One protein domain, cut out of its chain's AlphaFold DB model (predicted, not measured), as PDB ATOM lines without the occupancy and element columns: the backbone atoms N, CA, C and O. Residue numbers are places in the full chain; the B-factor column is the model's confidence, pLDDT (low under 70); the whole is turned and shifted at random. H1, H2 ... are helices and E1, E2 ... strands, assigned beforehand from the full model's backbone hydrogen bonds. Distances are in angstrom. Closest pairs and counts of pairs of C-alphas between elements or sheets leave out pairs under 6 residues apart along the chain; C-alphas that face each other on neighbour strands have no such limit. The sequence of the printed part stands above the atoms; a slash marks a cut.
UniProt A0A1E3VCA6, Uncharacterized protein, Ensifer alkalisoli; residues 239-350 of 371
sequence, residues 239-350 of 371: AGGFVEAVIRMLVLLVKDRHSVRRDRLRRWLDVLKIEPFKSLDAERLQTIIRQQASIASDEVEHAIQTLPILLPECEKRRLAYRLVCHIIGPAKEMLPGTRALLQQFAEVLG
ATOM      1  N   ALA A 239     -21.472  13.641 -37.904       52.81
ATOM      2  CA  ALA A 239     -21.196  12.328 -37.353       52.81
ATOM      3  C   ALA A 239     -19.980  12.392 -36.420       52.81
ATOM      4  O   ALA A 239     -18.885  11.954 -36.762       52.81
ATOM      5  N   GLY A 240     -20.171  12.934 -35.222       62.94
ATOM      6  CA  GLY A 240     -19.211  12.767 -34.138       62.94
ATOM      7  C   GLY A 240     -19.914  12.876 -32.795       62.94
ATOM      8  O   GLY A 240     -20.922  13.569 -32.665       62.94
ATOM      9  N   GLY A 241     -19.434  12.115 -31.820       81.25
ATOM     10  CA  GLY A 241     -19.996  12.030 -30.487       81.25
ATOM     11  C   GLY A 241     -19.073  12.627 -29.432       81.25
ATOM     12  O   GLY A 241     -18.199  13.458 -29.687       81.25
ATOM     13  N   PHE A 242     -19.293  12.188 -28.195       83.75
ATOM     14  CA  PHE A 242     -18.565  12.672 -27.027       83.75
ATOM     15  C   PHE A 242     -17.051  12.407 -27.111       83.75
ATOM     16  O   PHE A 242     -16.248  13.272 -26.768       83.75
ATOM     17  N   VAL A 243     -16.667  11.224 -27.595       83.62
ATOM     18  CA  VAL A 243     -15.270  10.778 -27.699       83.62
ATOM     19  C   VAL A 243     -14.496  11.644 -28.690       83.62
ATOM     20  O   VAL A 243     -13.411  12.127 -28.376       83.62
ATOM     21  N   GLU A 244     -15.075  11.888 -29.863       85.94
ATOM     22  CA  GLU A 244     -14.484  12.696 -30.924       85.94
ATOM     23  C   GLU A 244     -14.262  14.142 -30.463       85.94
ATOM     24  O   GLU A 244     -13.200  14.710 -30.722       85.94
ATOM     25  N   ALA A 245     -15.216  14.716 -29.723       86.12
ATOM     26  CA  ALA A 245     -15.100  16.067 -29.179       86.12
ATOM     27  C   ALA A 245     -13.990  16.184 -28.120       86.12
ATOM     28  O   ALA A 245     -13.205  17.131 -28.153       86.12
ATOM     29  N   VAL A 246     -13.889  15.214 -27.201       86.44
ATOM     30  CA  VAL A 246     -12.827  15.187 -26.177       86.44
ATOM     31  C   VAL A 246     -11.453  15.037 -26.823       86.44
ATOM     32  O   VAL A 246     -10.543  15.797 -26.498       86.44
ATOM     33  N   ILE A 247     -11.304  14.107 -27.769       86.12
ATOM     34  CA  ILE A 247     -10.039  13.897 -28.483       86.12
ATOM     35  C   ILE A 247      -9.649  15.156 -29.263       86.12
ATOM     36  O   ILE A 247      -8.498  15.579 -29.187       86.12
ATOM     37  N   ARG A 248     -10.594  15.808 -29.953       87.31
ATOM     38  CA  ARG A 248     -10.334  17.065 -30.670       87.31
ATOM     39  C   ARG A 248      -9.830  18.164 -29.734       87.31
ATOM     40  O   ARG A 248      -8.830  18.806 -30.044       87.31
ATOM     41  N   MET A 249     -10.474  18.347 -28.579       85.75
ATOM     42  CA  MET A 249     -10.029  19.315 -27.571       85.75
ATOM     43  C   MET A 249      -8.618  19.000 -27.062       85.75
ATOM     44  O   MET A 249      -7.785  19.900 -26.979       85.75
ATOM     45  N   LEU A 250      -8.320  17.731 -26.767       84.06
ATOM     46  CA  LEU A 250      -6.993  17.314 -26.306       84.06
ATOM     47  C   LEU A 250      -5.908  17.545 -27.362       84.06
ATOM     48  O   LEU A 250      -4.846  18.059 -27.023       84.06
ATOM     49  N   VAL A 251      -6.167  17.217 -28.631       83.19
ATOM     50  CA  VAL A 251      -5.184  17.421 -29.707       83.19
ATOM     51  C   VAL A 251      -4.881  18.907 -29.914       83.19
ATOM     52  O   VAL A 251      -3.713  19.277 -30.016       83.19
ATOM     53  N   LEU A 252      -5.902  19.771 -29.903       83.56
ATOM     54  CA  LEU A 252      -5.721  21.225 -30.008       83.56
ATOM     55  C   LEU A 252      -4.844  21.786 -28.875       83.56
ATOM     56  O   LEU A 252      -3.987  22.633 -29.113       83.56
ATOM     57  N   LEU A 253      -5.011  21.273 -27.654       80.62
ATOM     58  CA  LEU A 253      -4.219  21.689 -26.492       80.62
ATOM     59  C   LEU A 253      -2.769  21.200 -26.536       80.62
ATOM     60  O   LEU A 253      -1.877  21.885 -26.036       80.62
ATOM     61  N   VAL A 254      -2.524  20.011 -27.090       76.44
ATOM     62  CA  VAL A 254      -1.160  19.493 -27.269       76.44
ATOM     63  C   VAL A 254      -0.408  20.334 -28.302       76.44
ATOM     64  O   VAL A 254       0.730  20.723 -28.035       76.44
ATOM     65  N   LYS A 255      -1.076  20.696 -29.405       73.12
ATOM     66  CA  LYS A 255      -0.501  21.490 -30.498       73.12
ATOM     67  C   LYS A 255      -0.048  22.888 -30.058       73.12
ATOM     68  O   LYS A 255       0.985  23.348 -30.520       73.12
ATOM     69  N   ASP A 256      -0.769  23.541 -29.142       73.00
ATOM     70  CA  ASP A 256      -0.375  24.849 -28.572       73.00
ATOM     71  C   ASP A 256       0.867  24.759 -27.664       73.00
ATOM     72  O   ASP A 256       1.633  25.709 -27.519       73.00
ATOM     73  N   ARG A 257       1.081  23.605 -27.022       68.00
ATOM     74  CA  ARG A 257       2.108  23.444 -25.984       68.00
ATOM     75  C   ARG A 257       3.435  22.913 -26.507       68.00
ATOM     76  O   ARG A 257       4.451  23.090 -25.837       68.00
ATOM     77  N   HIS A 258       3.410  22.186 -27.619       67.62
ATOM     78  CA  HIS A 258       4.546  21.443 -28.158       67.62
ATOM     79  C   HIS A 258       5.228  20.490 -27.143       67.62
ATOM     80  O   HIS A 258       6.350  20.045 -27.362       67.62
ATOM     81  N   SER A 259       4.596  20.154 -26.005       71.56
ATOM     82  CA  SER A 259       5.107  19.137 -25.072       71.56
ATOM     83  C   SER A 259       4.032  18.513 -24.181       71.56
ATOM     84  O   SER A 259       3.123  19.176 -23.654       71.56
ATOM     85  N   VAL A 260       4.172  17.209 -23.947       72.25
ATOM     86  CA  VAL A 260       3.316  16.403 -23.080       72.25
ATOM     87  C   VAL A 260       4.166  15.735 -21.998       72.25
ATOM     88  O   VAL A 260       5.109  14.993 -22.267       72.25
ATOM     89  N   ARG A 261       3.819  16.000 -20.732       72.50
ATOM     90  CA  ARG A 261       4.472  15.391 -19.558       72.50
ATOM     91  C   ARG A 261       3.876  14.009 -19.269       72.50
ATOM     92  O   ARG A 261       2.672  13.815 -19.461       72.50
ATOM     93  N   ARG A 262       4.679  13.103 -18.695       69.44
ATOM     94  CA  ARG A 262       4.266  11.744 -18.285       69.44
ATOM     95  C   ARG A 262       2.988  11.712 -17.439       69.44
ATOM     96  O   ARG A 262       2.118  10.886 -17.693       69.44
ATOM     97  N   ASP A 263       2.825  12.631 -16.488       71.75
ATOM     98  CA  ASP A 263       1.656  12.638 -15.591       71.75
ATOM     99  C   ASP A 263       0.332  12.849 -16.335       71.75
ATOM    100  O   ASP A 263      -0.685  12.253 -15.985       71.75
ATOM    101  N   ARG A 264       0.340  13.660 -17.399       75.88
ATOM    102  CA  ARG A 264      -0.854  13.916 -18.219       75.88
ATOM    103  C   ARG A 264      -1.192  12.715 -19.093       75.88
ATOM    104  O   ARG A 264      -2.359  12.350 -19.194       75.88
ATOM    105  N   LEU A 265      -0.170  12.068 -19.656       72.62
ATOM    106  CA  LEU A 265      -0.330  10.809 -20.388       72.62
ATOM    107  C   LEU A 265      -0.896   9.716 -19.482       72.62
ATOM    108  O   LEU A 265      -1.793   8.987 -19.890       72.62
ATOM    109  N   ARG A 266      -0.440   9.646 -18.226       75.25
ATOM    110  CA  ARG A 266      -0.969   8.700 -17.239       75.25
ATOM    111  C   ARG A 266      -2.442   8.963 -16.922       75.25
ATOM    112  O   ARG A 266      -3.232   8.027 -16.963       75.25
ATOM    113  N   ARG A 267      -2.832  10.222 -16.689       79.19
ATOM    114  CA  ARG A 267      -4.251  10.583 -16.492       79.19
ATOM    115  C   ARG A 267      -5.102  10.246 -17.715       79.19
ATOM    116  O   ARG A 267      -6.218   9.765 -17.560       79.19
ATOM    117  N   TRP A 268      -4.576  10.452 -18.923       79.94
ATOM    118  CA  TRP A 268      -5.260  10.055 -20.154       79.94
ATOM    119  C   TRP A 268      -5.433   8.534 -20.263       79.94
ATOM    120  O   TRP A 268      -6.540   8.063 -20.511       79.94
ATOM    121  N   LEU A 269      -4.383   7.760 -19.983       77.88
ATOM    122  CA  LEU A 269      -4.444   6.296 -19.926       77.88
ATOM    123  C   LEU A 269      -5.466   5.792 -18.899       77.88
ATOM    124  O   LEU A 269      -6.129   4.784 -19.133       77.88
ATOM    125  N   ASP A 270      -5.617   6.484 -17.772       80.31
ATOM    126  CA  ASP A 270      -6.615   6.132 -16.762       80.31
ATOM    127  C   ASP A 270      -8.046   6.467 -17.211       80.31
ATOM    128  O   ASP A 270      -8.966   5.698 -16.932       80.31
ATOM    129  N   VAL A 271      -8.244   7.547 -17.976       82.12
ATOM    130  CA  VAL A 271      -9.536   7.886 -18.605       82.12
ATOM    131  C   VAL A 271      -9.951   6.845 -19.647       82.12
ATOM    132  O   VAL A 271     -11.125   6.481 -19.703       82.12
ATOM    133  N   LEU A 272      -9.005   6.307 -20.422       78.75
ATOM    134  CA  LEU A 272      -9.289   5.290 -21.442       78.75
ATOM    135  C   LEU A 272      -9.808   3.963 -20.865       78.75
ATOM    136  O   LEU A 272     -10.463   3.199 -21.569       78.75
ATOM    137  N   LYS A 273      -9.571   3.695 -19.576       78.88
ATOM    138  CA  LYS A 273     -10.074   2.494 -18.885       78.88
ATOM    139  C   LYS A 273     -11.551   2.600 -18.484       78.88
ATOM    140  O   LYS A 273     -12.106   1.616 -17.990       78.88
ATOM    141  N   ILE A 274     -12.183   3.763 -18.660       80.19
ATOM    142  CA  ILE A 274     -13.555   4.064 -18.227       80.19
ATOM    143  C   ILE A 274     -14.449   4.289 -19.458       80.19
ATOM    144  O   ILE A 274     -13.991   4.738 -20.509       80.19
ATOM    145  N   GLU A 275     -15.736   3.950 -19.361       76.50
ATOM    146  CA  GLU A 275     -16.709   4.271 -20.415       76.50
ATOM    147  C   GLU A 275     -16.826   5.793 -20.611       76.50
ATOM    148  O   GLU A 275     -16.755   6.537 -19.628       76.50
ATOM    149  N   PRO A 276     -17.011   6.294 -21.847       75.81
ATOM    150  CA  PRO A 276     -17.270   5.572 -23.103       75.81
ATOM    151  C   PRO A 276     -16.013   5.111 -23.874       75.81
ATOM    152  O   PRO A 276     -16.127   4.622 -24.993       75.81
ATOM    153  N   PHE A 277     -14.807   5.300 -23.329       76.12
ATOM    154  CA  PHE A 277     -13.560   4.967 -24.032       76.12
ATOM    155  C   PHE A 277     -13.204   3.481 -23.939       76.12
ATOM    156  O   PHE A 277     -12.644   2.930 -24.881       76.12
ATOM    157  N   LYS A 278     -13.584   2.820 -22.839       79.06
ATOM    158  CA  LYS A 278     -13.345   1.389 -22.606       79.06
ATOM    159  C   LYS A 278     -13.994   0.478 -23.656       79.06
ATOM    160  O   LYS A 278     -13.447  -0.574 -23.972       79.06
ATOM    161  N   SER A 279     -15.162   0.858 -24.171       77.62
ATOM    162  CA  SER A 279     -15.902   0.084 -25.176       77.62
ATOM    163  C   SER A 279     -15.346   0.227 -26.597       77.62
ATOM    164  O   SER A 279     -15.795  -0.478 -27.505       77.62
ATOM    165  N   LEU A 280     -14.370   1.113 -26.813       78.75
ATOM    166  CA  LEU A 280     -13.709   1.279 -28.100       78.75
ATOM    167  C   LEU A 280     -12.514   0.341 -28.215       78.75
ATOM    168  O   LEU A 280     -11.650   0.289 -27.344       78.75
ATOM    169  N   ASP A 281     -12.444  -0.359 -29.342       80.38
ATOM    170  CA  ASP A 281     -11.250  -1.103 -29.716       80.38
ATOM    171  C   ASP A 281     -10.070  -0.153 -29.999       80.38
ATOM    172  O   ASP A 281     -10.263   0.983 -30.456       80.38
ATOM    173  N   ALA A 282      -8.844  -0.620 -29.754       76.19
ATOM    174  CA  ALA A 282      -7.627   0.180 -29.880       76.19
ATOM    175  C   ALA A 282      -7.442   0.722 -31.309       76.19
ATOM    176  O   ALA A 282      -7.106   1.895 -31.494       76.19
ATOM    177  N   GLU A 283      -7.747  -0.083 -32.331       77.62
ATOM    178  CA  GLU A 283      -7.672   0.334 -33.738       77.62
ATOM    179  C   GLU A 283      -8.681   1.443 -34.069       77.62
ATOM    180  O   GLU A 283      -8.380   2.406 -34.789       77.62
ATOM    181  N   ARG A 284      -9.888   1.352 -33.498       80.88
ATOM    182  CA  ARG A 284     -10.937   2.358 -33.687       80.88
ATOM    183  C   ARG A 284     -10.568   3.669 -33.003       80.88
ATOM    184  O   ARG A 284     -10.722   4.727 -33.611       80.88
ATOM    185  N   LEU A 285     -10.035   3.607 -31.782       81.50
ATOM    186  CA  LEU A 285      -9.538   4.778 -31.061       81.50
ATOM    187  C   LEU A 285      -8.419   5.478 -31.850       81.50
ATOM    188  O   LEU A 285      -8.478   6.690 -32.048       81.50
ATOM    189  N   GLN A 286      -7.444   4.726 -32.371       79.06
ATOM    190  CA  GLN A 286      -6.361   5.280 -33.192       79.06
ATOM    191  C   GLN A 286      -6.879   5.938 -34.475       79.06
ATOM    192  O   GLN A 286      -6.393   7.000 -34.873       79.06
ATOM    193  N   THR A 287      -7.891   5.341 -35.109       81.31
ATOM    194  CA  THR A 287      -8.532   5.916 -36.298       81.31
ATOM    195  C   THR A 287      -9.184   7.260 -35.976       81.31
ATOM    196  O   THR A 287      -8.967   8.232 -36.702       81.31
ATOM    197  N   ILE A 288      -9.910   7.345 -34.856       83.25
ATOM    198  CA  ILE A 288     -10.535   8.590 -34.391       83.25
ATOM    199  C   ILE A 288      -9.467   9.644 -34.078       83.25
ATOM    200  O   ILE A 288      -9.576  10.774 -34.549       83.25
ATOM    201  N   ILE A 289      -8.409   9.284 -33.342       83.62
ATOM    202  CA  ILE A 289      -7.299  10.198 -33.025       83.62
ATOM    203  C   ILE A 289      -6.673  10.748 -34.307       83.62
ATOM    204  O   ILE A 289      -6.497  11.958 -34.426       83.62
ATOM    205  N   ARG A 290      -6.392   9.892 -35.299       79.69
ATOM    206  CA  ARG A 290      -5.825  10.325 -36.584       79.69
ATOM    207  C   ARG A 290      -6.754  11.297 -37.316       79.69
ATOM    208  O   ARG A 290      -6.279  12.313 -37.815       79.69
ATOM    209  N   GLN A 291      -8.052  11.002 -37.380       81.00
ATOM    210  CA  GLN A 291      -9.036  11.865 -38.042       81.00
ATOM    211  C   GLN A 291      -9.152  13.226 -37.348       81.00
ATOM    212  O   GLN A 291      -9.035  14.259 -38.002       81.00
ATOM    213  N   GLN A 292      -9.320  13.242 -36.022       83.81
ATOM    214  CA  GLN A 292      -9.461  14.491 -35.268       83.81
ATOM    215  C   GLN A 292      -8.169  15.313 -35.265       83.81
ATOM    216  O   GLN A 292      -8.232  16.537 -35.346       83.81
ATOM    217  N   ALA A 293      -7.002  14.662 -35.242       81.19
ATOM    218  CA  ALA A 293      -5.722  15.349 -35.371       81.19
ATOM    219  C   ALA A 293      -5.521  15.974 -36.752       81.19
ATOM    220  O   ALA A 293      -4.964  17.064 -36.845       81.19
ATOM    221  N   SER A 294      -6.010  15.323 -37.809       76.00
ATOM    222  CA  SER A 294      -6.007  15.892 -39.158       76.00
ATOM    223  C   SER A 294      -6.860  17.159 -39.233       76.00
ATOM    224  O   SER A 294      -6.381  18.188 -39.693       76.00
ATOM    225  N   ILE A 295      -8.090  17.108 -38.708       80.00
ATOM    226  CA  ILE A 295      -9.016  18.255 -38.690       80.00
ATOM    227  C   ILE A 295      -8.418  19.422 -37.890       80.00
ATOM    228  O   ILE A 295      -8.401  20.556 -38.355       80.00
ATOM    229  N   ALA A 296      -7.862  19.141 -36.707       79.81
ATOM    230  CA  ALA A 296      -7.202  20.144 -35.870       79.81
ATOM    231  C   ALA A 296      -5.898  20.697 -36.484       79.81
ATOM    232  O   ALA A 296      -5.416  21.764 -36.086       79.81
ATOM    233  N   SER A 297      -5.287  19.966 -37.422       73.62
ATOM    234  CA  SER A 297      -4.053  20.393 -38.080       73.62
ATOM    235  C   SER A 297      -4.309  21.428 -39.166       73.62
ATOM    236  O   SER A 297      -3.595  22.432 -39.183       73.62
ATOM    237  N   ASP A 298      -5.329  21.193 -39.991       71.12
ATOM    238  CA  ASP A 298      -5.632  21.994 -41.178       71.12
ATOM    239  C   ASP A 298      -6.438  23.262 -40.838       71.12
ATOM    240  O   ASP A 298      -6.081  24.348 -41.290       71.12
ATOM    241  N   GLU A 299      -7.475  23.163 -39.991       77.06
ATOM    242  CA  GLU A 299      -8.384  24.282 -39.686       77.06
ATOM    243  C   GLU A 299      -8.660  24.414 -38.179       77.06
ATOM    244  O   GLU A 299      -9.683  23.970 -37.655       77.06
ATOM    245  N   VAL A 300      -7.743  25.065 -37.457       79.50
ATOM    246  CA  VAL A 300      -7.825  25.225 -35.991       79.50
ATOM    247  C   VAL A 300      -9.113  25.939 -35.562       79.50
ATOM    248  O   VAL A 300      -9.825  25.452 -34.685       79.50
ATOM    249  N   GLU A 301      -9.444  27.070 -36.185       79.00
ATOM    250  CA  GLU A 301     -10.620  27.869 -35.809       79.00
ATOM    251  C   GLU A 301     -11.933  27.130 -36.095       79.00
ATOM    252  O   GLU A 301     -12.833  27.099 -35.250       79.00
ATOM    253  N   HIS A 302     -12.023  26.465 -37.248       78.31
ATOM    254  CA  HIS A 302     -13.198  25.686 -37.629       78.31
ATOM    255  C   HIS A 302     -13.386  24.460 -36.718       78.31
ATOM    256  O   HIS A 302     -14.503  24.155 -36.284       78.31
ATOM    257  N   ALA A 303     -12.290  23.804 -36.320       81.12
ATOM    258  CA  ALA A 303     -12.313  22.695 -35.371       81.12
ATOM    259  C   ALA A 303     -12.886  23.102 -34.001       81.12
ATOM    260  O   ALA A 303     -13.596  22.303 -33.384       81.12
ATOM    261  N   ILE A 304     -12.610  24.332 -33.546       83.25
ATOM    262  CA  ILE A 304     -13.151  24.894 -32.300       83.25
ATOM    263  C   ILE A 304     -14.645  25.203 -32.459       83.25
ATOM    264  O   ILE A 304     -15.455  24.771 -31.638       83.25
ATOM    265  N   GLN A 305     -15.030  25.901 -33.531       83.19
ATOM    266  CA  GLN A 305     -16.416  26.331 -33.766       83.19
ATOM    267  C   GLN A 305     -17.399  25.171 -33.954       83.19
ATOM    268  O   GLN A 305     -18.587  25.311 -33.671       83.19
ATOM    269  N   THR A 306     -16.917  24.010 -34.396       82.62
ATOM    270  CA  THR A 306     -17.734  22.807 -34.610       82.62
ATOM    271  C   THR A 306     -17.918  21.953 -33.345       82.62
ATOM    272  O   THR A 306     -18.763  21.055 -33.331       82.62
ATOM    273  N   LEU A 307     -17.221  22.246 -32.235       83.75
ATOM    274  CA  LEU A 307     -17.387  21.532 -30.954       83.75
ATOM    275  C   LEU A 307     -18.833  21.531 -30.402       83.75
ATOM    276  O   LEU A 307     -19.283  20.478 -29.940       83.75
ATOM    277  N   PRO A 308     -19.612  22.633 -30.462       82.62
ATOM    278  CA  PRO A 308     -21.000  22.653 -29.990       82.62
ATOM    279  C   PRO A 308     -21.940  21.779 -30.826       82.62
ATOM    280  O   PRO A 308     -22.976  21.349 -30.314       82.62
ATOM    281  N   ILE A 309     -21.582  21.520 -32.090       81.56
ATOM    282  CA  ILE A 309     -22.329  20.653 -33.010       81.56
ATOM    283  C   ILE A 309     -22.118  19.182 -32.623       81.56
ATOM    284  O   ILE A 309     -23.070  18.407 -32.633       81.56
ATOM    285  N   LEU A 310     -20.896  18.818 -32.215       79.00
ATOM    286  CA  LEU A 310     -20.557  17.473 -31.728       79.00
ATOM    287  C   LEU A 310     -21.168  17.152 -30.359       79.00
ATOM    288  O   LEU A 310     -21.467  15.999 -30.047       79.00
ATOM    289  N   LEU A 311     -21.352  18.172 -29.521       82.56
ATOM    290  CA  LEU A 311     -21.903  18.043 -28.176       82.56
ATOM    291  C   LEU A 311     -23.229  18.810 -28.081       82.56
ATOM    292  O   LEU A 311     -23.247  19.907 -27.530       82.56
ATOM    293  N   PRO A 312     -24.359  18.286 -28.585       78.06
ATOM    294  CA  PRO A 312     -25.633  19.007 -28.532       78.06
ATOM    295  C   PRO A 312     -26.188  19.145 -27.102       78.06
ATOM    296  O   PRO A 312     -26.854  20.128 -26.787       78.06
ATOM    297  N   GLU A 313     -25.901  18.187 -26.216       83.12
ATOM    298  CA  GLU A 313     -26.416  18.154 -24.841       83.12
ATOM    299  C   GLU A 313     -25.555  18.975 -23.867       83.12
ATOM    300  O   GLU A 313     -24.340  18.783 -23.780       83.12
ATOM    301  N   CYS A 314     -26.193  19.829 -23.056       79.12
ATOM    302  CA  CYS A 314     -25.507  20.680 -22.074       79.12
ATOM    303  C   CYS A 314     -24.733  19.881 -21.009       79.12
ATOM    304  O   CYS A 314     -23.617  20.262 -20.653       79.12
ATOM    305  N   GLU A 315     -25.280  18.751 -20.551       80.69
ATOM    306  CA  GLU A 315     -24.612  17.864 -19.587       80.69
ATOM    307  C   GLU A 315     -23.316  17.279 -20.167       80.69
ATOM    308  O   GLU A 315     -22.260  17.320 -19.531       80.69
ATOM    309  N   LYS A 316     -23.350  16.823 -21.428       81.81
ATOM    310  CA  LYS A 316     -22.171  16.293 -22.126       81.81
ATOM    311  C   LYS A 316     -21.111  17.369 -22.372       81.81
ATOM    312  O   LYS A 316     -19.928  17.066 -22.241       81.81
ATOM    313  N   ARG A 317     -21.500  18.621 -22.659       84.12
ATOM    314  CA  ARG A 317     -20.557  19.757 -22.766       84.12
ATOM    315  C   ARG A 317     -19.811  19.997 -21.461       84.12
ATOM    316  O   ARG A 317     -18.584  20.086 -21.459       84.12
ATOM    317  N   ARG A 318     -20.548  20.055 -20.348       83.06
ATOM    318  CA  ARG A 318     -19.973  20.257 -19.014       83.06
ATOM    319  C   ARG A 318     -19.036  19.117 -18.626       83.06
ATOM    320  O   ARG A 318     -17.955  19.366 -18.090       83.06
ATOM    321  N   LEU A 319     -19.441  17.879 -18.905       84.50
ATOM    322  CA  LEU A 319     -18.650  16.689 -18.610       84.50
ATOM    323  C   LEU A 319     -17.363  16.659 -19.447       84.50
ATOM    324  O   LEU A 319     -16.287  16.483 -18.880       84.50
ATOM    325  N   ALA A 320     -17.451  16.900 -20.759       84.12
ATOM    326  CA  ALA A 320     -16.293  16.917 -21.656       84.12
ATOM    327  C   ALA A 320     -15.270  17.982 -21.236       84.12
ATOM    328  O   ALA A 320     -14.081  17.688 -21.122       84.12
ATOM    329  N   TYR A 321     -15.736  19.195 -20.923       85.38
ATOM    330  CA  TYR A 321     -14.873  20.283 -20.466       85.38
ATOM    331  C   TYR A 321     -14.166  19.949 -19.143       85.38
ATOM    332  O   TYR A 321     -12.950  20.113 -19.021       85.38
ATOM    333  N   ARG A 322     -14.895  19.404 -18.158       83.75
ATOM    334  CA  ARG A 322     -14.308  18.966 -16.879       83.75
ATOM    335  C   ARG A 322     -13.296  17.839 -17.049       83.75
ATOM    336  O   ARG A 322     -12.273  17.842 -16.369       83.75
ATOM    337  N   LEU A 323     -13.568  16.894 -17.947       84.06
ATOM    338  CA  LEU A 323     -12.670  15.780 -18.242       84.06
ATOM    339  C   LEU A 323     -11.350  16.279 -18.838       84.06
ATOM    340  O   LEU A 323     -10.278  15.873 -18.398       84.06
ATOM    341  N   VAL A 324     -11.428  17.213 -19.787       84.62
ATOM    342  CA  VAL A 324     -10.252  17.862 -20.378       84.62
ATOM    343  C   VAL A 324      -9.449  18.611 -19.305       84.62
ATOM    344  O   VAL A 324      -8.234  18.437 -19.228       84.62
ATOM    345  N   CYS A 325     -10.112  19.348 -18.406       82.69
ATOM    346  CA  CYS A 325      -9.445  20.013 -17.277       82.69
ATOM    347  C   CYS A 325      -8.713  19.019 -16.354       82.69
ATOM    348  O   CYS A 325      -7.574  19.268 -15.963       82.69
ATOM    349  N   HIS A 326      -9.329  17.871 -16.050       83.38
ATOM    350  CA  HIS A 326      -8.719  16.819 -15.229       83.38
ATOM    351  C   HIS A 326      -7.436  16.247 -15.859       83.38
ATOM    352  O   HIS A 326      -6.417  16.086 -15.184       83.38
ATOM    353  N   ILE A 327      -7.455  15.977 -17.169       81.50
ATOM    354  CA  ILE A 327      -6.312  15.394 -17.887       81.50
ATOM    355  C   ILE A 327      -5.116  16.358 -17.890       81.50
ATOM    356  O   ILE A 327      -3.982  15.955 -17.606       81.50
ATOM    357  N   ILE A 328      -5.357  17.649 -18.148       78.06
ATOM    358  CA  ILE A 328      -4.300  18.674 -18.188       78.06
ATOM    359  C   ILE A 328      -3.686  18.879 -16.795       78.06
ATOM    360  O   ILE A 328      -2.464  19.036 -16.675       78.06
ATOM    361  N   GLY A 329      -4.500  18.791 -15.740       78.81
ATOM    362  CA  GLY A 329      -4.071  18.944 -14.352       78.81
ATOM    363  C   GLY A 329      -4.193  20.378 -13.836       78.81
ATOM    364  O   GLY A 329      -4.992  21.145 -14.363       78.81
ATOM    365  N   PRO A 330      -3.431  20.750 -12.792       74.06
ATOM    366  CA  PRO A 330      -3.701  21.963 -12.035       74.06
ATOM    367  C   PRO A 330      -3.393  23.244 -12.813       74.06
ATOM    368  O   PRO A 330      -2.376  23.342 -13.508       74.06
ATOM    369  N   ALA A 331      -4.231  24.268 -12.633       65.88
ATOM    370  CA  ALA A 331      -4.143  25.533 -13.367       65.88
ATOM    371  C   ALA A 331      -2.784  26.226 -13.179       65.88
ATOM    372  O   ALA A 331      -2.279  26.870 -14.101       65.88
ATOM    373  N   LYS A 332      -2.148  26.051 -12.012       65.75
ATOM    374  CA  LYS A 332      -0.832  26.618 -11.667       65.75
ATOM    375  C   LYS A 332       0.312  26.117 -12.553       65.75
ATOM    376  O   LYS A 332       1.264  26.859 -12.760       65.75
ATOM    377  N   GLU A 333       0.202  24.913 -13.109       68.88
ATOM    378  CA  GLU A 333       1.206  24.316 -14.004       68.88
ATOM    379  C   GLU A 333       0.917  24.576 -15.496       68.88
ATOM    380  O   GLU A 333       1.610  24.053 -16.377       68.88
ATOM    381  N   MET A 334      -0.135  25.342 -15.802       71.62
ATOM    382  CA  MET A 334      -0.535  25.655 -17.174       71.62
ATOM    383  C   MET A 334       0.191  26.891 -17.710       71.62
ATOM    384  O   MET A 334       0.301  27.911 -17.028       71.62
ATOM    385  N   LEU A 335       0.622  26.802 -18.968       72.25
ATOM    386  CA  LEU A 335       1.120  27.934 -19.746       72.25
ATOM    387  C   LEU A 335      -0.029  28.910 -20.065       72.25
ATOM    388  O   LEU A 335      -1.189  28.491 -20.123       72.25
ATOM    389  N   PRO A 336       0.270  30.201 -20.297       75.94
ATOM    390  CA  PRO A 336      -0.750  31.206 -20.593       75.94
ATOM    391  C   PRO A 336      -1.555  30.890 -21.866       75.94
ATOM    392  O   PRO A 336      -2.766  31.102 -21.859       75.94
ATOM    393  N   GLY A 337      -0.932  30.308 -22.902       76.56
ATOM    394  CA  GLY A 337      -1.616  29.871 -24.134       76.56
ATOM    395  C   GLY A 337      -2.679  28.800 -23.876       76.56
ATOM    396  O   GLY A 337      -3.849  28.980 -24.206       76.56
ATOM    397  N   THR A 338      -2.322  27.757 -23.119       77.44
ATOM    398  CA  THR A 338      -3.250  26.678 -22.742       77.44
ATOM    399  C   THR A 338      -4.454  27.199 -21.950       77.44
ATOM    400  O   THR A 338      -5.570  26.713 -22.129       77.44
ATOM    401  N   ARG A 339      -4.256  28.203 -21.083       79.88
ATOM    402  CA  ARG A 339      -5.359  28.836 -20.340       79.88
ATOM    403  C   ARG A 339      -6.286  29.630 -21.260       79.88
ATOM    404  O   ARG A 339      -7.498  29.522 -21.109       79.88
ATOM    405  N   ALA A 340      -5.733  30.374 -22.218       83.75
ATOM    406  CA  ALA A 340      -6.522  31.110 -23.204       83.75
ATOM    407  C   ALA A 340      -7.352  30.163 -24.086       83.75
ATOM    408  O   ALA A 340      -8.533  30.407 -24.314       83.75
ATOM    409  N   LEU A 341      -6.774  29.037 -24.507       82.94
ATOM    410  CA  LEU A 341      -7.458  28.033 -25.326       82.94
ATOM    411  C   LEU A 341      -8.574  27.318 -24.534       82.94
ATOM    412  O   LEU A 341      -9.684  27.135 -25.031       82.94
ATOM    413  N   LEU A 342      -8.338  26.997 -23.257       83.50
ATOM    414  CA  LEU A 342      -9.388  26.486 -22.363       83.50
ATOM    415  C   LEU A 342     -10.519  27.494 -22.135       83.50
ATOM    416  O   LEU A 342     -11.677  27.089 -22.013       83.50
ATOM    417  N   GLN A 343     -10.202  28.787 -22.076       84.50
ATOM    418  CA  GLN A 343     -11.205  29.841 -21.982       84.50
ATOM    419  C   GLN A 343     -12.038  29.923 -23.269       84.50
ATOM    420  O   GLN A 343     -13.263  29.953 -23.194       84.50
ATOM    421  N   GLN A 344     -11.404  29.833 -24.441       83.88
ATOM    422  CA  GLN A 344     -12.108  29.760 -25.725       83.88
ATOM    423  C   GLN A 344     -13.037  28.541 -25.807       83.88
ATOM    424  O   GLN A 344     -14.174  28.662 -26.261       83.88
ATOM    425  N   PHE A 345     -12.614  27.371 -25.315       85.81
ATOM    426  CA  PHE A 345     -13.501  26.206 -25.230       85.81
ATOM    427  C   PHE A 345     -14.698  26.445 -24.310       85.81
ATOM    428  O   PHE A 345     -15.811  26.047 -24.652       85.81
ATOM    429  N   ALA A 346     -14.492  27.091 -23.160       84.00
ATOM    430  CA  ALA A 346     -15.572  27.413 -22.233       84.00
ATOM    431  C   ALA A 346     -16.596  28.370 -22.869       84.00
ATOM    432  O   ALA A 346     -17.799  28.123 -22.783       84.00
ATOM    433  N   GLU A 347     -16.122  29.398 -23.576       86.12
ATOM    434  CA  GLU A 347     -16.958  30.362 -24.298       86.12
ATOM    435  C   GLU A 347     -17.774  29.688 -25.408       86.12
ATOM    436  O   GLU A 347     -18.996  29.833 -25.461       86.12
ATOM    437  N   VAL A 348     -17.127  28.879 -26.248       84.31
ATOM    438  CA  VAL A 348     -17.775  28.204 -27.383       84.31
ATOM    439  C   VAL A 348     -18.768  27.131 -26.925       84.31
ATOM    440  O   VAL A 348     -19.832  26.965 -27.522       84.31
ATOM    441  N   LEU A 349     -18.474  26.421 -25.831       83.12
ATOM    442  CA  LEU A 349     -19.376  25.420 -25.253       83.12
ATOM    443  C   LEU A 349     -20.470  26.029 -24.354       83.12
ATOM    444  O   LEU A 349     -21.389  25.305 -23.951       83.12
ATOM    445  N   GLY A 350     -20.395  27.328 -24.043       79.69
ATOM    446  CA  GLY A 350     -21.321  28.022 -23.145       79.69
ATOM    447  C   GLY A 350     -21.244  27.527 -21.697       79.69
ATOM    448  O   GLY A 350     -22.273  27.376 -21.043       79.69
TER     449      GLY A 350
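This is residues 239 to 350 of the 371 residues of an uncharacterized protein of Ensifer alkalisoli (UniProt A0A1E3VCA6). H1 runs through the middle of a compact cluster of helices; the longest helix, H3, crosses it on one side, and H6 and H7 pack on the other. H2 lies at the outside, packed on residues 326 to 328 of H6, and short H4 and H5 come between H3 and H6 along the chain. The printed part has 112 residues, mostly helix, in the order H1, E1, H2, H3, H4, H5, H6, H7. It is rounded, 35 by 30 by 29 A, with a radius of gyration of the C-alphas of 13.2 A.

H3, residues 282 to 298, touches H1, residues 242 to 257, at a steep tilt of 53 degrees; the closest C-alphas, of Arg 248 and Gln 292, are 5.3 A apart. H1 is the hub and forms a bundle, three helices that touch one another, with H6, residues 314 to 328, and H7, residues 336 to 349. H1 and H6 touch at Val 246 and Ala 320, C-alphas 6.0 A apart. With residues 253 to 257 alone, H1 touches H7 at a shallow tilt of 26 degrees, opposite ways; the closest C-alphas, of Leu 253 and Thr 338, are 6.3 A apart. H6 and H7, a helical hairpin, only just touch, with 3 pairs of C-alphas within 8 A, the closest those of Arg 317 and Leu 349, 6.3 A. H2, residues 262 to 272, touches H6 at Arg 267 and Ile 327, C-alphas 5.4 A apart. Every O i to N i+4 pair is within hydrogen-bond range in H2, H3, H6, H7 and H4, residues 300 to 305, against 11 of 12 in H1; H5, residues 307 to 310, is too short for one.

H3 is 24.6 A long, H1 23.3 A, H6 21.7 A and H7 20.1 A. C-alpha 242 is at (-18.565, 12.672, -27.027) and C-alpha 349 at (-19.376, 25.420, -25.253). E1, residues 259 to 261, pairs with no named strand.

The two C-alphas farthest apart, of Ala 239 and Lys 332, are 35.8 A apart. The printed part has no cut and no long link. The pLDDT is under 70 at residues 239 to 240, 257 to 258, 262 and 331 to 333.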